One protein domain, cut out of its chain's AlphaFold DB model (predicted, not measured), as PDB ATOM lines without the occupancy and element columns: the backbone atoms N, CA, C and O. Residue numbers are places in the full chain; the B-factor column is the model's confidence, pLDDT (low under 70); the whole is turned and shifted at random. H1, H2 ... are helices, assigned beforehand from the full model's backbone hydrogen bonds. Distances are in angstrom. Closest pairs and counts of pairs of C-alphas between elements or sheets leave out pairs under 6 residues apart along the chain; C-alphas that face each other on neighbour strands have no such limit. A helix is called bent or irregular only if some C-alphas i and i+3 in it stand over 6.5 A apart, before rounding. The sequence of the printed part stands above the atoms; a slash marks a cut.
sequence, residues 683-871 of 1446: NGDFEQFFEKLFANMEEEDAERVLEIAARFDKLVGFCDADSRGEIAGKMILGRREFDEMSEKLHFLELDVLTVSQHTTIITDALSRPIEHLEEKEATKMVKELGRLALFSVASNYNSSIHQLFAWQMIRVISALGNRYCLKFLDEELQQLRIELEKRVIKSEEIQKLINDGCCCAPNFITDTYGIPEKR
ATOM      1  N   ASN A 683     163.927  80.377 126.969       61.21
ATOM      2  CA  ASN A 683     163.170  79.289 126.348       61.21
ATOM      3  C   ASN A 683     161.654  79.508 126.556       61.21
ATOM      4  O   ASN A 683     161.267  80.351 127.359       61.21
ATOM      5  N   GLY A 684     160.785  78.786 125.839       59.19
ATOM      6  CA  GLY A 684     159.327  79.046 125.785       59.19
ATOM      7  C   GLY A 684     158.545  79.162 127.112       59.19
ATOM      8  O   GLY A 684     157.446  79.705 127.127       59.19
ATOM      9  N   ASP A 685     159.111  78.752 128.250       63.43
ATOM     10  CA  ASP A 685     158.471  78.796 129.576       63.43
ATOM     11  C   ASP A 685     158.176  80.220 130.122       63.43
ATOM     12  O   ASP A 685     157.474  80.354 131.125       63.43
ATOM     13  N   PHE A 686     158.706  81.294 129.517       63.95
ATOM     14  CA  PHE A 686     158.579  82.672 130.040       63.95
ATOM     15  C   PHE A 686     157.331  83.437 129.571       63.95
ATOM     16  O   PHE A 686     157.123  84.574 129.991       63.95
ATOM     17  N   GLU A 687     156.481  82.837 128.740       59.43
ATOM     18  CA  GLU A 687     155.354  83.508 128.080       59.43
ATOM     19  C   GLU A 687     154.410  84.272 129.040       59.43
ATOM     20  O   GLU A 687     154.077  85.432 128.804       59.43
ATOM     21  N   GLN A 688     154.052  83.676 130.184       62.62
ATOM     22  CA  GLN A 688     153.166  84.299 131.186       62.62
ATOM     23  C   GLN A 688     153.769  85.530 131.884       62.62
ATOM     24  O   GLN A 688     153.038  86.348 132.445       62.62
ATOM     25  N   PHE A 689     155.100  85.644 131.920       63.50
ATOM     26  CA  PHE A 689     155.772  86.790 132.534       63.50
ATOM     27  C   PHE A 689     155.583  88.045 131.681       63.50
ATOM     28  O   PHE A 689     155.271  89.111 132.211       63.50
ATOM     29  N   PHE A 690     155.698  87.885 130.362       59.56
ATOM     30  CA  PHE A 690     155.489  88.954 129.396       59.56
ATOM     31  C   PHE A 690     154.073  89.538 129.515       59.56
ATOM     32  O   PHE A 690     153.952  90.738 129.741       59.56
ATOM     33  N   GLU A 691     153.018  88.705 129.511       55.59
ATOM     34  CA  GLU A 691     151.612  89.142 129.687       55.59
ATOM     35  C   GLU A 691     151.390  90.085 130.878       55.59
ATOM     36  O   GLU A 691     150.702  91.100 130.750       55.59
ATOM     37  N   LYS A 692     151.992  89.791 132.037       59.94
ATOM     38  CA  LYS A 692     151.838  90.625 133.240       59.94
ATOM     39  C   LYS A 692     152.510  91.984 133.130       59.94
ATOM     40  O   LYS A 692     152.027  92.937 133.737       59.94
ATOM     41  N   LEU A 693     153.630  92.054 132.422       58.66
ATOM     42  CA  LEU A 693     154.480  93.232 132.424       58.66
ATOM     43  C   LEU A 693     153.875  94.380 131.597       58.66
ATOM     44  O   LEU A 693     153.985  95.537 131.984       58.66
ATOM     45  N   PHE A 694     153.152  94.067 130.519       55.44
ATOM     46  CA  PHE A 694     152.581  95.082 129.619       55.44
ATOM     47  C   PHE A 694     151.121  95.454 129.904       55.44
ATOM     48  O   PHE A 694     150.635  96.449 129.371       55.44
ATOM     49  N   ALA A 695     150.419  94.721 130.775       49.95
ATOM     50  CA  ALA A 695     149.036  95.037 131.143       49.95
ATOM     51  C   ALA A 695     148.871  96.384 131.891       49.95
ATOM     52  O   ALA A 695     147.756  96.886 131.987       49.95
ATOM     53  N   ASN A 696     149.963  96.977 132.398       51.58
ATOM     54  CA  ASN A 696     149.959  98.156 133.278       51.58
ATOM     55  C   ASN A 696     150.589  99.419 132.654       51.58
ATOM     56  O   ASN A 696     151.080 100.281 133.379       51.58
ATOM     57  N   MET A 697     150.621  99.544 131.325       53.52
ATOM     58  CA  MET A 697     151.201 100.715 130.648       53.52
ATOM     59  C   MET A 697     150.324 101.975 130.833       53.52
ATOM     60  O   MET A 697     149.526 102.314 129.963       53.52
ATOM     61  N   GLU A 698     150.481 102.681 131.956       53.33
ATOM     62  CA  GLU A 698     149.919 104.025 132.225       53.33
ATOM     63  C   GLU A 698     150.857 105.169 131.758       53.33
ATOM     64  O   GLU A 698     150.745 106.304 132.207       53.33
ATOM     65  N   GLU A 699     151.812 104.884 130.870       57.98
ATOM     66  CA  GLU A 699     152.849 105.832 130.435       57.98
ATOM     67  C   GLU A 699     152.269 107.001 129.604       57.98
ATOM     68  O   GLU A 699     151.433 106.810 128.708       57.98
ATOM     69  N   GLU A 700     152.716 108.232 129.894       64.44
ATOM     70  CA  GLU A 700     152.167 109.471 129.314       64.44
ATOM     71  C   GLU A 700     152.984 110.069 128.149       64.44
ATOM     72  O   GLU A 700     152.490 110.978 127.484       64.44
ATOM     73  N   ASP A 701     154.182 109.544 127.849       73.85
ATOM     74  CA  ASP A 701     155.122 110.128 126.873       73.85
ATOM     75  C   ASP A 701     155.500 109.166 125.724       73.85
ATOM     76  O   ASP A 701     155.766 107.977 125.922       73.85
ATOM     77  N   ALA A 702     155.565 109.696 124.499       77.40
ATOM     78  CA  ALA A 702     155.961 108.986 123.286       77.40
ATOM     79  C   ALA A 702     157.415 108.487 123.326       77.40
ATOM     80  O   ALA A 702     157.693 107.398 122.820       77.40
ATOM     81  N   GLU A 703     158.344 109.252 123.912       78.71
ATOM     82  CA  GLU A 703     159.756 108.847 124.009       78.71
ATOM     83  C   GLU A 703     159.896 107.574 124.850       78.71
ATOM     84  O   GLU A 703     160.525 106.596 124.437       78.71
ATOM     85  N   ARG A 704     159.183 107.528 125.974       74.59
ATOM     86  CA  ARG A 704     159.182 106.382 126.879       74.59
ATOM     87  C   ARG A 704     158.547 105.137 126.262       74.59
ATOM     88  O   ARG A 704     159.070 104.032 126.401       74.59
ATOM     89  N   VAL A 705     157.473 105.309 125.491       80.43
ATOM     90  CA  VAL A 705     156.864 104.223 124.705       80.43
ATOM     91  C   VAL A 705     157.874 103.575 123.743       80.43
ATOM     92  O   VAL A 705     157.893 102.348 123.595       80.43
ATOM     93  N   LEU A 706     158.733 104.373 123.105       83.46
ATOM     94  CA  LEU A 706     159.752 103.880 122.175       83.46
ATOM     95  C   LEU A 706     160.857 103.087 122.871       83.46
ATOM     96  O   LEU A 706     161.273 102.044 122.360       83.46
ATOM     97  N   GLU A 707     161.308 103.552 124.036       77.40
ATOM     98  CA  GLU A 707     162.274 102.816 124.854       77.40
ATOM     99  C   GLU A 707     161.739 101.432 125.235       77.40
ATOM    100  O   GLU A 707     162.451 100.427 125.137       77.40
ATOM    101  N   ILE A 708     160.464 101.370 125.622       75.03
ATOM    102  CA  ILE A 708     159.804 100.133 126.043       75.03
ATOM    103  C   ILE A 708     159.684  99.150 124.865       75.03
ATOM    104  O   ILE A 708     159.983  97.963 125.026       75.03
ATOM    105  N   ALA A 709     159.363  99.628 123.658       80.23
ATOM    106  CA  ALA A 709     159.343  98.800 122.445       80.23
ATOM    107  C   ALA A 709     160.734  98.248 122.068       80.23
ATOM    108  O   ALA A 709     160.880  97.057 121.784       80.23
ATOM    109  N   ALA A 710     161.783  99.076 122.128       81.19
ATOM    110  CA  ALA A 710     163.148  98.641 121.818       81.19
ATOM    111  C   ALA A 710     163.651  97.557 122.789       81.19
ATOM    112  O   ALA A 710     164.364  96.624 122.399       81.19
ATOM    113  N   ARG A 711     163.273  97.660 124.068       77.35
ATOM    114  CA  ARG A 711     163.597  96.651 125.088       77.35
ATOM    115  C   ARG A 711     162.852  95.351 124.863       77.35
ATOM    116  O   ARG A 711     163.470  94.290 124.948       77.35
ATOM    117  N   PHE A 712     161.566  95.445 124.530       77.14
ATOM    118  CA  PHE A 712     160.753  94.300 124.143       77.14
ATOM    119  C   PHE A 712     161.421  93.501 123.022       77.14
ATOM    120  O   PHE A 712     161.635  92.294 123.160       77.14
ATOM    121  N   ASP A 713     161.869  94.182 121.969       80.61
ATOM    122  CA  ASP A 713     162.463  93.511 120.819       80.61
ATOM    123  C   ASP A 713     163.748  92.767 121.121       80.61
ATOM    124  O   ASP A 713     163.943  91.618 120.703       80.61
ATOM    125  N   LYS A 714     164.653  93.457 121.822       75.63
ATOM    126  CA  LYS A 714     165.927  92.876 122.218       75.63
ATOM    127  C   LYS A 714     165.654  91.605 123.009       75.63
ATOM    128  O   LYS A 714     166.258  90.584 122.709       75.63
ATOM    129  N   LEU A 715     164.698  91.634 123.937       70.66
ATOM    130  CA  LEU A 715     164.428  90.512 124.823       70.66
ATOM    131  C   LEU A 715     163.812  89.305 124.104       70.66
ATOM    132  O   LEU A 715     164.314  88.187 124.243       70.66
ATOM    133  N   VAL A 716     162.796  89.526 123.265       73.67
ATOM    134  CA  VAL A 716     162.226  88.456 122.429       73.67
ATOM    135  C   VAL A 716     163.301  87.887 121.487       73.67
ATOM    136  O   VAL A 716     163.349  86.680 121.264       73.67
ATOM    137  N   GLY A 717     164.260  88.707 121.032       75.11
ATOM    138  CA  GLY A 717     165.374  88.294 120.162       75.11
ATOM    139  C   GLY A 717     166.274  87.190 120.717       75.11
ATOM    140  O   GLY A 717     166.961  86.518 119.943       75.11
ATOM    141  N   PHE A 718     166.246  86.958 122.028       69.55
ATOM    142  CA  PHE A 718     167.021  85.901 122.674       69.55
ATOM    143  C   PHE A 718     166.276  84.589 122.866       69.55
ATOM    144  O   PHE A 718     166.937  83.579 123.093       69.55
ATOM    145  N   CYS A 719     164.950  84.579 122.748       66.55
ATOM    146  CA  CYS A 719     164.184  83.339 122.812       66.55
ATOM    147  C   CYS A 719     164.536  82.445 121.609       66.55
ATOM    148  O   CYS A 719     164.996  82.939 120.567       66.55
ATOM    149  N   ASP A 720     164.342  81.131 121.728       69.46
ATOM    150  CA  ASP A 720     164.433  80.224 120.582       69.46
ATOM    151  C   ASP A 720     163.423  80.611 119.486       69.46
ATOM    152  O   ASP A 720     162.425  81.283 119.742       69.46
ATOM    153  N   ALA A 721     163.721  80.242 118.236       71.47
ATOM    154  CA  ALA A 721     162.956  80.702 117.076       71.47
ATOM    155  C   ALA A 721     161.462  80.335 117.145       71.47
ATOM    156  O   ALA A 721     160.645  81.114 116.657       71.47
ATOM    157  N   ASP A 722     161.121  79.204 117.770       70.06
ATOM    158  CA  ASP A 722     159.742  78.730 117.906       70.06
ATOM    159  C   ASP A 722     158.960  79.593 118.918       70.06
ATOM    160  O   ASP A 722     157.832  80.001 118.644       70.06
ATOM    161  N   SER A 723     159.591  79.972 120.035       68.34
ATOM    162  CA  SER A 723     158.960  80.756 121.112       68.34
ATOM    163  C   SER A 723     158.772  82.244 120.783       68.34
ATOM    164  O   SER A 723     157.865  82.891 121.309       68.34
ATOM    165  N   ARG A 724     159.613  82.817 119.904       74.81
ATOM    166  CA  ARG A 724     159.543  84.250 119.540       74.81
ATOM    167  C   ARG A 724     158.184  84.657 118.991       74.81
ATOM    168  O   ARG A 724     157.680  85.724 119.334       74.81
ATOM    169  N   GLY A 725     157.620  83.821 118.119       68.67
ATOM    170  CA  GLY A 725     156.345  84.101 117.464       68.67
ATOM    171  C   GLY A 725     155.166  84.085 118.435       68.67
ATOM    172  O   GLY A 725     154.276  84.922 118.315       68.67
ATOM    173  N   GLU A 726     155.180  83.175 119.412       67.33
ATOM    174  CA  GLU A 726     154.099  83.024 120.393       67.33
ATOM    175  C   GLU A 726     154.047  84.218 121.358       67.33
ATOM    176  O   GLU A 726     153.010  84.869 121.488       67.33
ATOM    177  N   ILE A 727     155.204  84.591 121.926       69.12
ATOM    178  CA  ILE A 727     155.331  85.727 122.853       69.12
ATOM    179  C   ILE A 727     154.945  87.036 122.158       69.12
ATOM    180  O   ILE A 727     154.166  87.825 122.697       69.12
ATOM    181  N   ALA A 728     155.458  87.266 120.945       72.98
ATOM    182  CA  ALA A 728     155.128  88.467 120.188       72.98
ATOM    183  C   ALA A 728     153.633  88.549 119.845       72.98
ATOM    184  O   ALA A 728     153.046  89.627 119.939       72.98
ATOM    185  N   GLY A 729     153.012  87.415 119.503       68.06
ATOM    186  CA  GLY A 729     151.600  87.341 119.129       68.06
ATOM    187  C   GLY A 729     150.609  87.637 120.259       68.06
ATOM    188  O   GLY A 729     149.488  88.040 119.963       68.06
ATOM    189  N   LYS A 730     150.996  87.455 121.531       68.13
ATOM    190  CA  LYS A 730     150.147  87.777 122.697       68.13
ATOM    191  C   LYS A 730     150.357  89.188 123.250       68.13
ATOM    192  O   LYS A 730     149.479  89.717 123.922       68.13
ATOM    193  N   MET A 731     151.533  89.768 123.018       68.05
ATOM    194  CA  MET A 731     151.962  91.029 123.634       68.05
ATOM    195  C   MET A 731     151.662  92.262 122.797       68.05
ATOM    196  O   MET A 731     151.273  93.301 123.328       68.05
ATOM    197  N   ILE A 732     151.898  92.165 121.492       75.25
ATOM    198  CA  ILE A 732     151.545  93.235 120.570       75.25
ATOM    199  C   ILE A 732     150.062  93.079 120.235       75.25
ATOM    200  O   ILE A 732     149.568  91.953 120.213       75.25
ATOM    201  N   LEU A 733     149.359  94.198 120.009       71.06
ATOM    202  CA  LEU A 733     147.926  94.226 119.699       71.06
ATOM    203  C   LEU A 733     147.544  93.107 118.726       71.06
ATOM    204  O   LEU A 733     147.832  93.170 117.529       71.06
ATOM    205  N   GLY A 734     146.861  92.095 119.250       70.78
ATOM    206  CA  GLY A 734     146.293  91.047 118.433       70.78
ATOM    207  C   GLY A 734     145.227  91.618 117.503       70.78
ATOM    208  O   GLY A 734     144.763  92.758 117.617       70.78
ATOM    209  N   ARG A 735     144.813  90.799 116.537       72.41
ATOM    210  CA  ARG A 735     143.822  91.223 115.543       72.41
ATOM    211  C   ARG A 735     142.503  91.667 116.188       72.41
ATOM    212  O   ARG A 735     141.905  92.632 115.735       72.41
ATOM    213  N   ARG A 736     142.071  90.980 117.248       73.95
ATOM    214  CA  ARG A 736     140.814  91.283 117.941       73.95
ATOM    215  C   ARG A 736     140.885  92.627 118.667       73.95
ATOM    216  O   ARG A 736     139.959  93.422 118.567       73.95
ATOM    217  N   GLU A 737     141.980  92.881 119.374       76.21
ATOM    218  CA  GLU A 737     142.216  94.126 120.102       76.21
ATOM    219  C   GLU A 737     142.323  95.306 119.132       76.21
ATOM    220  O   GLU A 737     141.768  96.374 119.385       76.21
ATOM    221  N   PHE A 738     142.985  95.100 117.990       79.05
ATOM    222  CA  PHE A 738     143.020  96.072 116.901       79.05
ATOM    223  C   PHE A 738     141.611  96.441 116.408       79.05
ATOM    224  O   PHE A 738     141.324  97.631 116.251       79.05
ATOM    225  N   ASP A 739     140.736  95.454 116.192       76.96
ATOM    226  CA  ASP A 739     139.362  95.692 115.735       76.96
ATOM    227  C   ASP A 739     138.559  96.478 116.795       76.96
ATOM    228  O   ASP A 739     137.955  97.504 116.476       76.96
ATOM    229  N   GLU A 740     138.638  96.085 118.074       81.04
ATOM    230  CA  GLU A 740     137.961  96.768 119.194       81.04
ATOM    231  C   GLU A 740     138.437  98.224 119.381       81.04
ATOM    232  O   GLU A 740     137.636  99.126 119.647       81.04
ATOM    233  N   MET A 741     139.740  98.493 119.232       82.29
ATOM    234  CA  MET A 741     140.280  99.856 119.328       82.29
ATOM    235  C   MET A 741     139.958 100.695 118.090       82.29
ATOM    236  O   MET A 741     139.691 101.893 118.211       82.29
ATOM    237  N   SER A 742     139.936 100.076 116.910       80.50
ATOM    238  CA  SER A 742     139.532 100.740 115.670       80.50
ATOM    239  C   SER A 742     138.073 101.190 115.713       80.50
ATOM    240  O   SER A 742     137.777 102.288 115.246       80.50
ATOM    241  N   GLU A 743     137.176 100.409 116.330       81.59
ATOM    242  CA  GLU A 743     135.777 100.812 116.532       81.59
ATOM    243  C   GLU A 743     135.645 102.084 117.389       81.59
ATOM    244  O   GLU A 743     134.800 102.930 117.102       81.59
ATOM    245  N   LYS A 744     136.512 102.296 118.389       86.55
ATOM    246  CA  LYS A 744     136.489 103.528 119.211       86.55
ATOM    247  C   LYS A 744     136.840 104.788 118.414       86.55
ATOM    248  O   LYS A 744     136.396 105.879 118.758       86.55
ATOM    249  N   LEU A 745     137.623 104.650 117.344       87.68
ATOM    250  CA  LEU A 745     138.066 105.758 116.488       87.68
ATOM    251  C   LEU A 745     137.027 106.161 115.434       87.68
ATOM    252  O   LEU A 745     137.238 107.130 114.700       87.68
ATOM    253  N   HIS A 746     135.899 105.453 115.378       84.41
ATOM    254  CA  HIS A 746     134.845 105.649 114.388       84.41
ATOM    255  C   HIS A 746     134.311 107.094 114.334       84.41
ATOM    256  O   HIS A 746     133.944 107.580 113.266       84.41
ATOM    257  N   PHE A 747     134.368 107.844 115.443       88.19
ATOM    258  CA  PHE A 747     133.907 109.238 115.483       88.19
ATOM    259  C   PHE A 747     134.660 110.215 114.563       88.19
ATOM    260  O   PHE A 747     134.128 111.285 114.255       88.19
ATOM    261  N   LEU A 748     135.871 109.850 114.118       90.26
ATOM    262  CA  LEU A 748     136.692 110.616 113.168       90.26
ATOM    263  C   LEU A 748     136.674 110.035 111.750       90.26
ATOM    264  O   LEU A 748     137.305 110.590 110.849       90.26
ATOM    265  N   GLU A 749     135.966 108.931 111.521       86.50
ATOM    266  CA  GLU A 749     135.916 108.303 110.201       86.50
ATOM    267  C   GLU A 749     135.265 109.234 109.170       86.50
ATOM    268  O   GLU A 749     135.751 109.367 108.044       86.50
ATOM    269  N   LEU A 750     134.238 109.974 109.599       87.44
ATOM    270  CA  LEU A 750     133.581 111.008 108.806       87.44
ATOM    271  C   LEU A 750     134.537 112.151 108.414       87.44
ATOM    272  O   LEU A 750     134.519 112.623 107.275       87.44
ATOM    273  N   ASP A 751     135.407 112.583 109.331       89.78
ATOM    274  CA  ASP A 751     136.403 113.630 109.076       89.78
ATOM    275  C   ASP A 751     137.439 113.197 108.033       89.78
ATOM    276  O   ASP A 751     137.873 114.010 107.218       89.78
ATOM    277  N   VAL A 752     137.818 111.920 108.012       85.67
ATOM    278  CA  VAL A 752     138.773 111.418 107.016       85.67
ATOM    279  C   VAL A 752     138.110 111.171 105.668       85.67
ATOM    280  O   VAL A 752     138.675 111.550 104.638       85.67
ATOM    281  N   LEU A 753     136.886 110.635 105.656       84.50
ATOM    282  CA  LEU A 753     136.113 110.467 104.427       84.50
ATOM    283  C   LEU A 753     135.935 111.802 103.688       84.50
ATOM    284  O   LEU A 753     136.079 111.844 102.467       84.50
ATOM    285  N   THR A 754     135.647 112.882 104.414       86.81
ATOM    286  CA  THR A 754     135.358 114.207 103.836       86.81
ATOM    287  C   THR A 754     136.600 114.977 103.374       86.81
ATOM    288  O   THR A 754     136.473 115.892 102.565       86.81
ATOM    289  N   VAL A 755     137.801 114.604 103.832       80.27
ATOM    290  CA  VAL A 755     139.074 115.248 103.440       80.27
ATOM    291  C   VAL A 755     139.822 114.454 102.360       80.27
ATOM    292  O   VAL A 755     140.578 115.034 101.580       80.27
ATOM    293  N   SER A 756     139.613 113.137 102.288       77.02
ATOM    294  CA  SER A 756     140.299 112.267 101.329       77.02
ATOM    295  C   SER A 756     139.930 112.597  99.882       77.02
ATOM    296  O   SER A 756     138.758 112.568  99.494       77.02
ATOM    297  N   GLN A 757     140.958 112.813  99.057       68.08
ATOM    298  CA  GLN A 757     140.801 113.000  97.614       68.08
ATOM    299  C   GLN A 757     140.524 111.681  96.885       68.08
ATOM    300  O   GLN A 757     140.134 111.711  95.724       68.08
ATOM    301  N   HIS A 758     140.753 110.522  97.504       67.15
ATOM    302  CA  HIS A 758     140.523 109.223  96.875       67.15
ATOM    303  C   HIS A 758     139.072 108.766  97.077       67.15
ATOM    304  O   HIS A 758     138.456 109.009  98.119       67.15
ATOM    305  N   THR A 759     138.517 108.105  96.063       59.60
ATOM    306  CA  THR A 759     137.161 107.539  96.057       59.60
ATOM    307  C   THR A 759     137.167 106.300  96.947       59.60
ATOM    308  O   THR A 759     137.595 105.207  96.578       59.60
ATOM    309  N   THR A 760     136.845 106.539  98.205       59.26
ATOM    310  CA  THR A 760     137.011 105.611  99.317       59.26
ATOM    311  C   THR A 760     135.941 104.522  99.280       59.26
ATOM    312  O   THR A 760     134.838 104.747  98.787       59.26
ATOM    313  N   ILE A 761     136.260 103.334  99.797       57.74
ATOM    314  CA  ILE A 761     135.313 102.215  99.903       57.74
ATOM    315  C   ILE A 761     134.300 102.553 101.002       57.74
ATOM    316  O   ILE A 761     134.707 102.883 102.115       57.74
ATOM    317  N   ILE A 762     132.997 102.452 100.714       59.96
ATOM    318  CA  ILE A 762     131.958 102.634 101.737       59.96
ATOM    319  C   ILE A 762     132.078 101.510 102.755       59.96
ATOM    320  O   ILE A 762     131.795 100.348 102.464       59.96
ATOM    321  N   THR A 763     132.538 101.867 103.946       60.04
ATOM    322  CA  THR A 763     132.683 100.954 105.069       60.04
ATOM    323  C   THR A 763     131.315 100.665 105.675       60.04
ATOM    324  O   THR A 763     130.459 101.546 105.768       60.04
ATOM    325  N   ASP A 764     131.112  99.434 106.145       61.67
ATOM    326  CA  ASP A 764     129.917  99.088 106.922       61.67
ATOM    327  C   ASP A 764     129.821  99.907 108.215       61.67
ATOM    328  O   ASP A 764     128.733 100.068 108.764       61.67
ATOM    329  N   ALA A 765     130.933 100.477 108.680       62.41
ATOM    330  CA  ALA A 765     130.981 101.318 109.862       62.41
ATOM    331  C   ALA A 765     130.061 102.549 109.734       62.41
ATOM    332  O   ALA A 765     129.277 102.813 110.640       62.41
ATOM    333  N   LEU A 766     130.044 103.234 108.580       72.87
ATOM    334  CA  LEU A 766     129.199 104.421 108.349       72.87
ATOM    335  C   LEU A 766     127.699 104.110 108.179       72.87
ATOM    336  O   LEU A 766     126.908 105.011 107.911       72.87
ATOM    337  N   SER A 767     127.284 102.849 108.339       68.59
ATOM    338  CA  SER A 767     125.862 102.491 108.435       68.59
ATOM    339  C   SER A 767     125.276 102.699 109.838       68.59
ATOM    340  O   SER A 767     124.065 102.561 110.017       68.59
ATOM    341  N   ARG A 768     126.114 103.012 110.837       74.69
ATOM    342  CA  ARG A 768     125.708 103.247 112.228       74.69
ATOM    343  C   ARG A 768     125.758 104.741 112.576       74.69
ATOM    344  O   ARG A 768     126.547 105.474 111.979       74.69
ATOM    345  N   PRO A 769     124.963 105.195 113.563       80.42
ATOM    346  CA  PRO A 769     125.074 106.549 114.090       80.42
ATOM    347  C   PRO A 769     126.471 106.836 114.650       80.42
ATOM    348  O   PRO A 769     127.068 105.969 115.294       80.42
ATOM    349  N   ILE A 770     126.962 108.062 114.457       84.69
ATOM    350  CA  ILE A 770     128.266 108.502 114.965       84.69
ATOM    351  C   ILE A 770     128.076 109.438 116.153       84.69
ATOM    352  O   ILE A 770     127.440 110.488 116.047       84.69
ATOM    353  N   GLU A 771     128.687 109.094 117.284       84.54
ATOM    354  CA  GLU A 771     128.759 109.986 118.437       84.54
ATOM    355  C   GLU A 771     129.893 111.000 118.257       84.54
ATOM    356  O   GLU A 771     131.047 110.647 118.029       84.54
ATOM    357  N   HIS A 772     129.571 112.287 118.346       88.68
ATOM    358  CA  HIS A 772     130.543 113.363 118.218       88.68
ATOM    359  C   HIS A 772     131.021 113.816 119.596       88.68
ATOM    360  O   HIS A 772     130.293 114.500 120.309       88.68
ATOM    361  N   LEU A 773     132.256 113.458 119.935       90.32
ATOM    362  CA  LEU A 773     132.876 113.794 121.216       90.32
ATOM    363  C   LEU A 773     133.238 115.280 121.320       90.32
ATOM    364  O   LEU A 773     133.474 115.930 120.302       90.32
ATOM    365  N   GLU A 774     133.342 115.794 122.546       90.21
ATOM    366  CA  GLU A 774     133.961 117.097 122.814       90.21
ATOM    367  C   GLU A 774     135.490 117.031 122.633       90.21
ATOM    368  O   GLU A 774     136.110 115.977 122.786       90.21
ATOM    369  N   GLU A 775     136.127 118.175 122.362       89.44
ATOM    370  CA  GLU A 775     137.578 118.289 122.125       89.44
ATOM    371  C   GLU A 775     138.418 117.588 123.205       89.44
ATOM    372  O   GLU A 775     139.350 116.842 122.897       89.44
ATOM    373  N   LYS A 776     138.066 117.786 124.482       88.24
ATOM    374  CA  LYS A 776     138.809 117.236 125.623       88.24
ATOM    375  C   LYS A 776     138.746 115.707 125.684       88.24
ATOM    376  O   LYS A 776     139.755 115.064 125.964       88.24
ATOM    377  N   GLU A 777     137.573 115.136 125.430       90.85
ATOM    378  CA  GLU A 777     137.351 113.687 125.455       90.85
ATOM    379  C   GLU A 777     138.023 113.015 124.254       90.85
ATOM    380  O   GLU A 777     138.755 112.037 124.418       90.85
ATOM    381  N   ALA A 778     137.859 113.604 123.066       91.96
ATOM    382  CA  ALA A 778     138.490 113.143 121.836       91.96
ATOM    383  C   ALA A 778     140.025 113.159 121.934       91.96
ATOM    384  O   ALA A 778     140.684 112.177 121.591       91.96
ATOM    385  N   THR A 779     140.597 114.251 122.452       91.87
ATOM    386  CA  THR A 779     142.051 114.402 122.628       91.87
ATOM    387  C   THR A 779     142.610 113.342 123.568       91.87
ATOM    388  O   THR A 779     143.613 112.711 123.242       91.87
ATOM    389  N   LYS A 780     141.944 113.096 124.705       89.54
ATOM    390  CA  LYS A 780     142.358 112.061 125.659       89.54
ATOM    391  C   LYS A 780     142.384 110.673 125.006       89.54
ATOM    392  O   LYS A 780     143.391 109.980 125.090       89.54
ATOM    393  N   MET A 781     141.310 110.299 124.309       90.51
ATOM    394  CA  MET A 781     141.197 108.992 123.655       90.51
ATOM    395  C   MET A 781     142.261 108.780 122.566       90.51
ATOM    396  O   MET A 781     142.879 107.720 122.494       90.51
ATOM    397  N   VAL A 782     142.499 109.785 121.716       92.29
ATOM    398  CA  VAL A 782     143.482 109.681 120.623       92.29
ATOM    399  C   VAL A 782     144.914 109.594 121.157       92.29
ATOM    400  O   VAL A 782     145.717 108.867 120.575       92.29
ATOM    401  N   LYS A 783     145.231 110.269 122.273       90.16
ATOM    402  CA  LYS A 783     146.527 110.125 122.962       90.16
ATOM    403  C   LYS A 783     146.749 108.687 123.431       90.16
ATOM    404  O   LYS A 783     147.748 108.076 123.058       90.16
ATOM    405  N   GLU A 784     145.787 108.122 124.161       86.09
ATOM    406  CA  GLU A 784     145.855 106.743 124.675       86.09
ATOM    407  C   GLU A 784     146.077 105.720 123.543       86.09
ATOM    408  O   GLU A 784     146.997 104.901 123.603       86.09
ATOM    409  N   LEU A 785     145.297 105.803 122.460       89.01
ATOM    410  CA  LEU A 785     145.420 104.883 121.319       89.01
ATOM    411  C   LEU A 785     146.677 105.132 120.472       89.01
ATOM    412  O   LEU A 785     147.265 104.187 119.940       89.01
ATOM    413  N   GLY A 786     147.123 106.386 120.363       90.39
ATOM    414  CA  GLY A 786     148.345 106.753 119.648       90.39
ATOM    415  C   GLY A 786     149.597 106.163 120.290       90.39
ATOM    416  O   GLY A 786     150.460 105.649 119.576       90.39
ATOM    417  N   ARG A 787     149.661 106.153 121.627       88.03
ATOM    418  CA  ARG A 787     150.748 105.512 122.386       88.03
ATOM    419  C   ARG A 787     150.794 104.000 122.138       88.03
ATOM    420  O   ARG A 787     151.858 103.462 121.844       88.03
ATOM    421  N   LEU A 788     149.642 103.321 122.144       85.10
ATOM    422  CA  LEU A 788     149.557 101.883 121.839       85.10
ATOM    423  C   LEU A 788     149.999 101.547 120.404       85.10
ATOM    424  O   LEU A 788     150.705 100.557 120.178       85.10
ATOM    425  N   ALA A 789     149.617 102.375 119.428       88.98
ATOM    426  CA  ALA A 789     150.052 102.212 118.042       88.98
ATOM    427  C   ALA A 789     151.568 102.395 117.897       88.98
ATOM    428  O   ALA A 789     152.219 101.616 117.197       88.98
ATOM    429  N   LEU A 790     152.129 103.396 118.585       91.22
ATOM    430  CA  LEU A 790     153.559 103.688 118.548       91.22
ATOM    431  C   LEU A 790     154.376 102.532 119.121       91.22
ATOM    432  O   LEU A 790     155.332 102.100 118.480       91.22
ATOM    433  N   PHE A 791     153.954 101.989 120.265       86.61
ATOM    434  CA  PHE A 791     154.563 100.798 120.853       86.61
ATOM    435  C   PHE A 791     154.592  99.631 119.853       86.61
ATOM    436  O   PHE A 791     155.643  99.051 119.575       86.61
ATOM    437  N   SER A 792     153.434  99.334 119.255       86.78
ATOM    438  CA  SER A 792     153.251  98.171 118.382       86.78
ATOM    439  C   SER A 792     154.063  98.247 117.087       86.78
ATOM    440  O   SER A 792     154.554  97.224 116.607       86.78
ATOM    441  N   VAL A 793     154.204  99.443 116.502       90.21
ATOM    442  CA  VAL A 793     154.960  99.641 115.251       90.21
ATOM    443  C   VAL A 793     156.459  99.827 115.484       90.21
ATOM    444  O   VAL A 793     157.254  99.549 114.589       90.21
ATOM    445  N   ALA A 794     156.861 100.292 116.669       89.82
ATOM    446  CA  ALA A 794     158.267 100.440 117.026       89.82
ATOM    447  C   ALA A 794     158.963  99.095 117.276       89.82
ATOM    448  O   ALA A 794     160.182  99.029 117.143       89.82
ATOM    449  N   SER A 795     158.205  98.041 117.588       86.35
ATOM    450  CA  SER A 795     158.737  96.689 117.745       86.35
ATOM    451  C   SER A 795     159.210  96.085 116.410       86.35
ATOM    452  O   SER A 795     158.501  96.125 115.414       86.35
ATOM    453  N   ASN A 796     160.361  95.417 116.385       84.57
ATOM    454  CA  ASN A 796     160.894  94.568 115.314       84.57
ATOM    455  C   ASN A 796     160.011  93.346 115.013       84.57
ATOM    456  O   ASN A 796     160.135  92.758 113.941       84.57
ATOM    457  N   TYR A 797     159.129  92.965 115.941       83.41
ATOM    458  CA  TYR A 797     158.119  91.920 115.750       83.41
ATOM    459  C   TYR A 797     156.786  92.490 115.265       83.41
ATOM    460  O   TYR A 797     155.759  91.806 115.303       83.41
ATOM    461  N   ASN A 798     156.779  93.749 114.813       86.78
ATOM    462  CA  ASN A 798     155.603  94.311 114.189       86.78
ATOM    463  C   ASN A 798     155.167  93.441 113.004       86.78
ATOM    464  O   ASN A 798     155.974  92.927 112.231       86.78
ATOM    465  N   SER A 799     153.857  93.283 112.881       85.09
ATOM    466  CA  SER A 799     153.241  92.669 111.725       85.09
ATOM    467  C   SER A 799     152.663  93.758 110.833       85.09
ATOM    468  O   SER A 799     152.508  94.923 111.218       85.09
ATOM    469  N   SER A 800     152.236  93.350 109.649       84.83
ATOM    470  CA  SER A 800     151.513  94.197 108.713       84.83
ATOM    471  C   SER A 800     150.229  94.803 109.336       84.83
ATOM    472  O   SER A 800     149.804  95.871 108.908       84.83
ATOM    473  N   ILE A 801     149.641  94.198 110.385       83.23
ATOM    474  CA  ILE A 801     148.484  94.749 111.128       83.23
ATOM    475  C   ILE A 801     148.885  95.964 111.981       83.23
ATOM    476  O   ILE A 801     148.176  96.965 112.010       83.23
ATOM    477  N   HIS A 802     150.040  95.931 112.646       87.57
ATOM    478  CA  HIS A 802     150.489  97.058 113.478       87.57
ATOM    479  C   HIS A 802     150.904  98.251 112.620       87.57
ATOM    480  O   HIS A 802     150.574  99.395 112.930       87.57
ATOM    481  N   GLN A 803     151.569  97.977 111.496       87.96
ATOM    482  CA  GLN A 803     151.867  98.984 110.480       87.96
ATOM    483  C   GLN A 803     150.581  99.649 109.972       87.96
ATOM    484  O   GLN A 803     150.516 100.871 109.842       87.96
ATOM    485  N   LEU A 804     149.532  98.852 109.740       84.52
ATOM    486  CA  LEU A 804     148.215  99.347 109.351       84.52
ATOM    487  C   LEU A 804     147.600 100.263 110.424       84.52
ATOM    488  O   LEU A 804     147.134 101.353 110.092       84.52
ATOM    489  N   PHE A 805     147.646  99.866 111.700       86.77
ATOM    490  CA  PHE A 805     147.121 100.672 112.806       86.77
ATOM    491  C   PHE A 805     147.875 101.993 112.991       86.77
ATOM    492  O   PHE A 805     147.265 103.040 113.200       86.77
ATOM    493  N   ALA A 806     149.200 101.976 112.848       89.64
ATOM    494  CA  ALA A 806     150.014 103.185 112.892       89.64
ATOM    495  C   ALA A 806     149.647 104.157 111.759       89.64
ATOM    496  O   ALA A 806     149.457 105.350 112.006       89.64
ATOM    497  N   TRP A 807     149.450 103.652 110.538       87.47
ATOM    498  CA  TRP A 807     148.945 104.466 109.430       87.47
ATOM    499  C   TRP A 807     147.571 105.070 109.711       87.47
ATOM    500  O   TRP A 807     147.344 106.244 109.408       87.47
ATOM    501  N   GLN A 808     146.680 104.289 110.322       86.82
ATOM    502  CA  GLN A 808     145.378 104.766 110.766       86.82
ATOM    503  C   GLN A 808     145.514 105.889 111.801       86.82
ATOM    504  O   GLN A 808     144.920 106.953 111.623       86.82
ATOM    505  N   MET A 809     146.352 105.716 112.827       90.80
ATOM    506  CA  MET A 809     146.550 106.724 113.872       90.80
ATOM    507  C   MET A 809     147.148 108.033 113.350       90.80
ATOM    508  O   MET A 809     146.714 109.105 113.769       90.80
ATOM    509  N   ILE A 810     148.068 107.986 112.382       91.43
ATOM    510  CA  ILE A 810     148.599 109.198 111.728       91.43
ATOM    511  C   ILE A 810     147.459 110.034 111.120       91.43
ATOM    512  O   ILE A 810     147.426 111.266 111.254       91.43
ATOM    513  N   ARG A 811     146.487 109.374 110.472       87.95
ATOM    514  CA  ARG A 811     145.313 110.051 109.905       87.95
ATOM    515  C   ARG A 811     144.325 110.502 110.962       87.95
ATOM    516  O   ARG A 811     143.838 111.619 110.848       87.95
ATOM    517  N   VAL A 812     144.088 109.703 111.995       91.12
ATOM    518  CA  VAL A 812     143.234 110.066 113.135       91.12
ATOM    519  C   VAL A 812     143.745 111.331 113.820       91.12
ATOM    520  O   VAL A 812     142.973 112.264 114.018       91.12
ATOM    521  N   ILE A 813     145.046 111.420 114.113       92.72
ATOM    522  CA  ILE A 813     145.645 112.607 114.741       92.72
ATOM    523  C   ILE A 813     145.492 113.835 113.832       92.72
ATOM    524  O   ILE A 813     145.129 114.920 114.287       92.72
ATOM    525  N   SER A 814     145.715 113.663 112.525       90.24
ATOM    526  CA  SER A 814     145.515 114.735 111.542       90.24
ATOM    527  C   SER A 814     144.049 115.178 111.459       90.24
ATOM    528  O   SER A 814     143.765 116.371 111.388       90.24
ATOM    529  N   ALA A 815     143.114 114.226 111.490       90.56
ATOM    530  CA  ALA A 815     141.679 114.478 111.463       90.56
ATOM    531  C   ALA A 815     141.214 115.210 112.724       90.56
ATOM    532  O   ALA A 815     140.483 116.189 112.615       90.56
ATOM    533  N   LEU A 816     141.703 114.799 113.896       92.64
ATOM    534  CA  LEU A 816     141.438 115.463 115.168       92.64
ATOM    535  C   LEU A 816     141.896 116.927 115.132       92.64
ATOM    536  O   LEU A 816     141.110 117.824 115.436       92.64
ATOM    537  N   GLY A 817     143.134 117.177 114.688       88.91
ATOM    538  CA  GLY A 817     143.663 118.535 114.540       88.91
ATOM    539  C   GLY A 817     142.865 119.386 113.549       88.91
ATOM    540  O   GLY A 817     142.617 120.560 113.800       88.91
ATOM    541  N   ASN A 818     142.395 118.792 112.450       87.60
ATOM    542  CA  ASN A 818     141.548 119.480 111.472       87.60
ATOM    543  C   ASN A 818     140.120 119.740 111.982       87.60
ATOM    544  O   ASN A 818     139.478 120.694 111.535       87.60
ATOM    545  N   ARG A 819     139.601 118.883 112.868       89.75
ATOM    546  CA  ARG A 819     138.262 118.995 113.461       89.75
ATOM    547  C   ARG A 819     138.179 120.135 114.475       89.75
ATOM    548  O   ARG A 819     137.196 120.864 114.476       89.75
ATOM    549  N   TYR A 820     139.226 120.321 115.276       88.79
ATOM    550  CA  TYR A 820     139.323 121.367 116.305       88.79
ATOM    551  C   TYR A 820     140.335 122.461 115.930       88.79
ATOM    552  O   TYR A 820     141.032 123.012 116.778       88.79
ATOM    553  N   CYS A 821     140.428 122.787 114.638       81.23
ATOM    554  CA  CYS A 821     141.524 123.559 114.047       81.23
ATOM    555  C   CYS A 821     141.622 125.034 114.463       81.23
ATOM    556  O   CYS A 821     142.438 125.754 113.898       81.23
ATOM    557  N   LEU A 822     140.814 125.515 115.409       81.54
ATOM    558  CA  LEU A 822     140.955 126.866 115.964       81.54
ATOM    559  C   LEU A 822     142.058 126.956 117.028       81.54
ATOM    560  O   LEU A 822     142.455 128.059 117.401       81.54
ATOM    561  N   LYS A 823     142.621 125.815 117.445       76.35
ATOM    562  CA  LYS A 823     143.802 125.724 118.312       76.35
ATOM    563  C   LYS A 823     144.882 124.871 117.656       76.35
ATOM    564  O   LYS A 823     144.599 123.993 116.841       76.35
ATOM    565  N   PHE A 824     146.141 125.154 117.986       76.89
ATOM    566  CA  PHE A 824     147.238 124.282 117.577       76.89
ATOM    567  C   PHE A 824     147.067 122.909 118.227       76.89
ATOM    568  O   PHE A 824     146.635 122.813 119.374       76.89
ATOM    569  N   LEU A 825     147.409 121.856 117.482       79.05
ATOM    570  CA  LEU A 825     147.393 120.492 117.998       79.05
ATOM    571  C   LEU A 825     148.315 120.399 119.221       79.05
ATOM    572  O   LEU A 825     149.413 120.950 119.193       79.05
ATOM    573  N   ASP A 826     147.876 119.685 120.252       83.06
ATOM    574  CA  ASP A 826     148.661 119.408 121.456       83.06
ATOM    575  C   ASP A 826     150.063 118.858 121.118       83.06
ATOM    576  O   ASP A 826     150.208 118.046 120.197       83.06
ATOM    577  N   GLU A 827     151.095 119.318 121.839       84.88
ATOM    578  CA  GLU A 827     152.501 118.966 121.571       84.88
ATOM    579  C   GLU A 827     152.735 117.448 121.579       84.88
ATOM    580  O   GLU A 827     153.451 116.927 120.722       84.88
ATOM    581  N   GLU A 828     152.066 116.713 122.471       86.62
ATOM    582  CA  GLU A 828     152.182 115.258 122.563       86.62
ATOM    583  C   GLU A 828     151.612 114.569 121.318       86.62
ATOM    584  O   GLU A 828     152.217 113.652 120.764       86.62
ATOM    585  N   LEU A 829     150.460 115.032 120.825       90.19
ATOM    586  CA  LEU A 829     149.852 114.494 119.607       90.19
ATOM    587  C   LEU A 829     150.698 114.795 118.366       90.19
ATOM    588  O   LEU A 829     150.796 113.948 117.473       90.19
ATOM    589  N   GLN A 830     151.329 115.975 118.305       90.67
ATOM    590  CA  GLN A 830     152.297 116.292 117.252       90.67
ATOM    591  C   GLN A 830     153.479 115.316 117.292       90.67
ATOM    592  O   GLN A 830     153.847 114.758 116.255       90.67
ATOM    593  N   GLN A 831     154.023 115.062 118.484       90.39
ATOM    594  CA  GLN A 831     155.149 114.155 118.671       90.39
ATOM    595  C   GLN A 831     154.788 112.703 118.324       90.39
ATOM    596  O   GLN A 831     155.501 112.068 117.547       90.39
ATOM    597  N   LEU A 832     153.646 112.197 118.808       90.82
ATOM    598  CA  LEU A 832     153.132 110.866 118.465       90.82
ATOM    599  C   LEU A 832     152.998 110.694 116.952       90.82
ATOM    600  O   LEU A 832     153.449 109.693 116.396       90.82
ATOM    601  N   ARG A 833     152.422 111.687 116.263       93.08
ATOM    602  CA  ARG A 833     152.288 111.650 114.805       93.08
ATOM    603  C   ARG A 833     153.647 111.569 114.110       93.08
ATOM    604  O   ARG A 833     153.815 110.720 113.238       93.08
ATOM    605  N   ILE A 834     154.601 112.421 114.490       93.16
ATOM    606  CA  ILE A 834     155.948 112.447 113.901       93.16
ATOM    607  C   ILE A 834     156.662 111.105 114.117       93.16
ATOM    608  O   ILE A 834     157.275 110.573 113.190       93.16
ATOM    609  N   GLU A 835     156.583 110.535 115.320       93.19
ATOM    610  CA  GLU A 835     157.255 109.272 115.638       93.19
ATOM    611  C   GLU A 835     156.627 108.059 114.940       93.19
ATOM    612  O   GLU A 835     157.360 107.150 114.531       93.19
ATOM    613  N   LEU A 836     155.305 108.065 114.738       92.81
ATOM    614  CA  LEU A 836     154.610 107.079 113.908       92.81
ATOM    615  C   LEU A 836     155.017 107.212 112.433       92.81
ATOM    616  O   LEU A 836     155.398 106.217 111.817       92.81
ATOM    617  N   GLU A 837     154.999 108.430 111.874       91.98
ATOM    618  CA  GLU A 837     155.356 108.704 110.469       91.98
ATOM    619  C   GLU A 837     156.781 108.234 110.124       91.98
ATOM    620  O   GLU A 837     157.018 107.748 109.018       91.98
ATOM    621  N   LYS A 838     157.722 108.310 111.074       91.89
ATOM    622  CA  LYS A 838     159.101 107.815 110.901       91.89
ATOM    623  C   LYS A 838     159.213 106.289 110.780       91.89
ATOM    624  O   LYS A 838     160.225 105.809 110.275       91.89
ATOM    625  N   ARG A 839     158.234 105.530 111.287       90.56
ATOM    626  CA  ARG A 839     158.319 104.063 111.464       90.56
ATOM    627  C   ARG A 839     157.452 103.266 110.508       90.56
ATOM    628  O   ARG A 839     157.689 102.075 110.317       90.56
ATOM    629  N   VAL A 840     156.451 103.906 109.920       88.60
ATOM    630  CA  VAL A 840     155.543 103.243 108.992       88.60
ATOM    631  C   VAL A 840     156.171 103.053 107.612       88.60
ATOM    632  O   VAL A 840     156.769 103.968 107.046       88.60
ATOM    633  N   ILE A 841     156.018 101.857 107.038       84.71
ATOM    634  CA  ILE A 841     156.578 101.504 105.723       84.71
ATOM    635  C   ILE A 841     155.454 101.047 104.787       84.71
ATOM    636  O   ILE A 841     154.549 100.307 105.172       84.71
ATOM    637  N   LYS A 842     155.503 101.464 103.515       80.78
ATOM    638  CA  LYS A 842     154.603 100.927 102.482       80.78
ATOM    639  C   LYS A 842     155.038  99.507 102.105       80.78
ATOM    640  O   LYS A 842     156.148  99.331 101.613       80.78
ATOM    641  N   SER A 843     154.169  98.511 102.292       80.89
ATOM    642  CA  SER A 843     154.426  97.116 101.907       80.89
ATOM    643  C   SER A 843     153.268  96.514 101.104       80.89
ATOM    644  O   SER A 843     152.107  96.899 101.276       80.89
ATOM    645  N   GLU A 844     153.581  95.547 100.233       78.11
ATOM    646  CA  GLU A 844     152.576  94.797  99.461       78.11
ATOM    647  C   GLU A 844     151.672  93.938 100.357       78.11
ATOM    648  O   GLU A 844     150.505  93.728 100.038       78.11
ATOM    649  N   GLU A 845     152.172  93.474 101.503       80.81
ATOM    650  CA  GLU A 845     151.387  92.697 102.467       80.81
ATOM    651  C   GLU A 845     150.302  93.533 103.138       80.81
ATOM    652  O   GLU A 845     149.175  93.066 103.288       80.81
ATOM    653  N   ILE A 846     150.612  94.781 103.501       77.58
ATOM    654  CA  ILE A 846     149.616  95.705 104.051       77.58
ATOM    655  C   ILE A 846     148.572  95.997 102.976       77.58
ATOM    656  O   ILE A 846     147.377  95.880 103.229       77.58
ATOM    657  N   GLN A 847     149.013  96.251 101.739       74.80
ATOM    658  CA  GLN A 847     148.102  96.390 100.606       74.80
ATOM    659  C   GLN A 847     147.215  95.146 100.429       74.80
ATOM    660  O   GLN A 847     146.035  95.277 100.113       74.80
ATOM    661  N   LYS A 848     147.752  93.939 100.640       76.67
ATOM    662  CA  LYS A 848     146.994  92.686 100.585       76.67
ATOM    663  C   LYS A 848     145.978  92.569 101.727       76.67
ATOM    664  O   LYS A 848     144.825  92.286 101.442       76.67
ATOM    665  N   LEU A 849     146.354  92.860 102.973       75.26
ATOM    666  CA  LEU A 849     145.439  92.850 104.128       75.26
ATOM    667  C   LEU A 849     144.245  93.783 103.940       75.26
ATOM    668  O   LEU A 849     143.105  93.405 104.205       75.26
ATOM    669  N   ILE A 850     144.527  94.980 103.437       71.75
ATOM    670  CA  ILE A 850     143.522  95.969 103.057       71.75
ATOM    671  C   ILE A 850     142.598  95.394 101.977       71.75
ATOM    672  O   ILE A 850     141.377  95.463 102.085       71.75
ATOM    673  N   ASN A 851     143.186  94.808 100.930       67.66
ATOM    674  CA  ASN A 851     142.454  94.250  99.795       67.66
ATOM    675  C   ASN A 851     141.597  93.026 100.153       67.66
ATOM    676  O   ASN A 851     140.590  92.793  99.488       67.66
ATOM    677  N   ASP A 852     142.005  92.246 101.152       67.67
ATOM    678  CA  ASP A 852     141.321  91.027 101.586       67.67
ATOM    679  C   ASP A 852     140.102  91.334 102.485       67.67
ATOM    680  O   ASP A 852     139.471  90.415 103.002       67.67
ATOM    681  N   GLY A 853     139.751  92.617 102.681       60.31
ATOM    682  CA  GLY A 853     138.607  93.037 103.506       60.31
ATOM    683  C   GLY A 853     138.793  92.716 104.992       60.31
ATOM    684  O   GLY A 853     137.830  92.613 105.742       60.31
ATOM    685  N   CYS A 854     140.043  92.514 105.408       57.31
ATOM    686  CA  CYS A 854     140.406  91.953 106.702       57.31
ATOM    687  C   CYS A 854     140.258  92.963 107.863       57.31
ATOM    688  O   CYS A 854     140.293  92.540 109.019       57.31
ATOM    689  N   CYS A 855     140.109  94.265 107.565       61.73
ATOM    690  CA  CYS A 855     140.196  95.381 108.514       61.73
ATOM    691  C   CYS A 855     138.961  96.304 108.504       61.73
ATOM    692  O   CYS A 855     138.442  96.645 107.440       61.73
ATOM    693  N   CYS A 856     138.559  96.793 109.684       62.17
ATOM    694  CA  CYS A 856     137.357  97.616 109.879       62.17
ATOM    695  C   CYS A 856     137.450  99.073 109.379       62.17
ATOM    696  O   CYS A 856     136.414  99.725 109.306       62.17
ATOM    697  N   ALA A 857     138.634  99.602 109.025       66.57
ATOM    698  CA  ALA A 857     138.794 101.043 108.766       66.57
ATOM    699  C   ALA A 857     139.533 101.464 107.463       66.57
ATOM    700  O   ALA A 857     140.506 102.225 107.517       66.57
ATOM    701  N   PRO A 858     139.064 101.046 106.268       69.26
ATOM    702  CA  PRO A 858     139.590 101.478 104.966       69.26
ATOM    703  C   PRO A 858     139.782 102.991 104.775       69.26
ATOM    704  O   PRO A 858     140.718 103.393 104.081       69.26
ATOM    705  N   ASN A 859     138.931 103.829 105.378       76.28
ATOM    706  CA  ASN A 859     138.959 105.284 105.188       76.28
ATOM    707  C   ASN A 859     140.229 105.939 105.757       76.28
ATOM    708  O   ASN A 859     140.777 106.857 105.150       76.28
ATOM    709  N   PHE A 860     140.767 105.433 106.871       80.05
ATOM    710  CA  PHE A 860     141.972 105.995 107.495       80.05
ATOM    711  C   PHE A 860     143.274 105.714 106.736       80.05
ATOM    712  O   PHE A 860     144.320 106.250 107.082       80.05
ATOM    713  N   ILE A 861     143.246 104.877 105.703       76.53
ATOM    714  CA  ILE A 861     144.459 104.346 105.059       76.53
ATOM    715  C   ILE A 861     144.492 104.583 103.546       76.53
ATOM    716  O   ILE A 861     145.516 104.346 102.900       76.53
ATOM    717  N   THR A 862     143.402 105.089 102.966       66.66
ATOM    718  CA  THR A 862     143.222 105.184 101.510       66.66
ATOM    719  C   THR A 862     144.193 106.151 100.855       66.66
ATOM    720  O   THR A 862     144.923 105.748  99.950       66.66
ATOM    721  N   ASP A 863     144.271 107.388 101.358       64.75
ATOM    722  CA  ASP A 863     145.190 108.423 100.851       64.75
ATOM    723  C   ASP A 863     146.660 108.016 101.001       64.75
ATOM    724  O   ASP A 863     147.545 108.476 100.284       64.75
ATOM    725  N   THR A 864     146.941 107.174 101.988       69.22
ATOM    726  CA  THR A 864     148.294 106.758 102.323       69.22
ATOM    727  C   THR A 864     148.807 105.694 101.358       69.22
ATOM    728  O   THR A 864     149.911 105.826 100.823       69.22
ATOM    729  N   TYR A 865     148.020 104.641 101.127       67.36
ATOM    730  CA  TYR A 865     148.413 103.532 100.253       67.36
ATOM    731  C   TYR A 865     148.075 103.769  98.784       67.36
ATOM    732  O   TYR A 865     148.560 103.026  97.936       67.36
ATOM    733  N   GLY A 866     147.290 104.806  98.466       57.18
ATOM    734  CA  GLY A 866     146.777 104.988  97.113       57.18
ATOM    735  C   GLY A 866     146.003 103.750  96.677       57.18
ATOM    736  O   GLY A 866     146.207 103.275  95.560       57.18
ATOM    737  N   ILE A 867     145.213 103.174  97.602       57.62
ATOM    738  CA  ILE A 867     144.478 101.922  97.384       57.62
ATOM    739  C   ILE A 867     143.727 102.086  96.057       57.62
ATOM    740  O   ILE A 867     142.876 102.975  95.973       57.62
ATOM    741  N   PRO A 868     144.054 101.289  95.019       51.72
ATOM    742  CA  PRO A 868     143.340 101.362  93.756       51.72
ATOM    743  C   PRO A 868     141.864 101.144  94.044       51.72
ATOM    744  O   PRO A 868     141.546 100.259  94.837       51.72
ATOM    745  N   GLU A 869     140.988 101.917  93.405       55.46
ATOM    746  CA  GLU A 869     139.544 101.746  93.531       55.46
ATOM    747  C   GLU A 869     139.188 100.284  93.179       55.46
ATOM    748  O   GLU A 869     139.169  99.879  92.014       55.46
ATOM    749  N   LYS A 870     139.047  99.424  94.191       50.70
ATOM    750  CA  LYS A 870     138.751  98.006  94.000       50.70
ATOM    751  C   LYS A 870     137.252  97.824  94.131       50.70
ATOM    752  O   LYS A 870     136.673  98.247  95.126       50.70
ATOM    753  N   ARG A 871     136.659  97.130  93.152       53.48
ATOM    754  CA  ARG A 871     135.246  96.725  93.165       53.48
ATOM    755  C   ARG A 871     134.914  96.043  94.489       53.48
ATOM    756  O   ARG A 871     135.388  94.937  94.754       53.48
TER     757      ARG A 871
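This is residues 683 to 871 of the 1446 residues of the protein "E3 ubiquitin-protein ligase listerin" of Caenorhabditis elegans (UniProt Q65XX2). Helices H6, H7 and H8 pack side by side as the core of the domain, and H2, set off toward one end, packs on H6 to make a bundle of four; at that end H1 and H3 lie side by side. The sharply bent helix H4 passes along the core with H4a near H6 and H7 and turns with H4b across the last part of H7, while H9 packs on the first residues of H7, 800 to 804. The bundle is a loose one where H2 joins it, as H2 touches H8 with residue 702 alone and is apart from H7. The printed part has 189 residues, with ten named helices in the order H1 to H10 and no named strand; the class is all helix. The whole is compact, with a radius of gyration of the C-alphas of 16.9 A, and spans 50 by 39 by 28 A.

H1, residues 684 to 694, begins with C-alpha 684 at (159.327, 79.046, 125.785); it is irregular, with C-alphas 685 and 688 7.8 A apart. H2 holds residues 702 to 716 and is 21.5 A long. H3, residues 721 to 731, is 16.4 A long and is neither bent nor irregular, but only just: C-alphas 722 and 725 are 6.4 A apart. H4, residues 735 to 755, was assigned as one helix by its hydrogen bonds, but it is bent, with C-alphas 744 and 747 7.3 A apart. Its arms are H4a, residues 735 to 744, and H4b, residues 747 to 755, which is itself irregular, with C-alphas 747 and 750 6.9 A apart. H5 holds residues 764 to 767. H6, residues 775 to 794, is 27.8 A long, and H7, residues 800 to 819, is 28.5 A long, beginning with C-alpha 800 at (151.513, 94.197, 108.713). H8, residues 827 to 837, is 15.4 A long. H9 holds residues 844 to 851, and H10, residues 862 to 865, ends with C-alpha 865 at (148.413, 103.532, 100.253).

H7 is the hub and touches four helices. H6 and H7 form a hairpin, opposite ways at a shallow tilt of 26 degrees, with the closest C-alphas, Ala 789 and Ala 806, 5.2 A apart. H7 and H8 form another, with Ile 810 and Arg 833 closest by C-alphas at 5.4 A and a steep tilt of 37 degrees, only just past shallow. H4b touches H7 with residues 811 to 819 of H7 alone, about perpendicular at 80 degrees, the closest C-alphas being Asp 751 and Ala 815, 5.9 A apart. H9 touches H7 at a steep tilt of 66 degrees, the C-alphas of Ser 800 and Ile 846 being closest at 5.3 A. H4a is close to H7 but not clearly touching, with the closest C-alphas, Arg 735 and Ile 801, 7.3 A apart. H2 touches residues 787 to 794 of H6, the same way at a shallow tilt of 30 degrees, with C-alphas 709 and 791 closest at 5.4 A. H2 and H3 form a hairpin and only just touch, with 3 pairs of C-alphas within 8 A; Val 716 and Arg 724 are closest, 5.8 A apart by C-alphas. H1 touches H3, the same way at a shallow tilt of 23 degrees, with the C-alphas of Gly 684 and Ser 723 closest at 5.0 A. H5 is close to H4b but not clearly touching, and H10 is near H4b; the closest C-alphas of H4b and H5, Leu 750 and Leu 766, are 7.9 A apart. In H2, H6, H7, H8 and H9 every O i to N i+4 pair is within hydrogen-bond range, against 1 of 7 in H1, 5 of 7 in H3, 5 of 6 in H4a and 4 of 5 in H4b; in H1, 4 of 8 O i to N i+3 pairs are within range, and H5 and H10 are too short for an i+4 pair.

The two C-alphas farthest apart, those of Asn 683 and Leu 822, are 53.5 A apart. The printed part has no cut, and no link is long; the links H2 to H3, H3 to H4 and H6 to H7 are tight. The mean pLDDT of the printed part is 77.3, and 56 residues are under 70, among them residues 683 to 700, 757 to 765, 851 to 858 and 862 to 871.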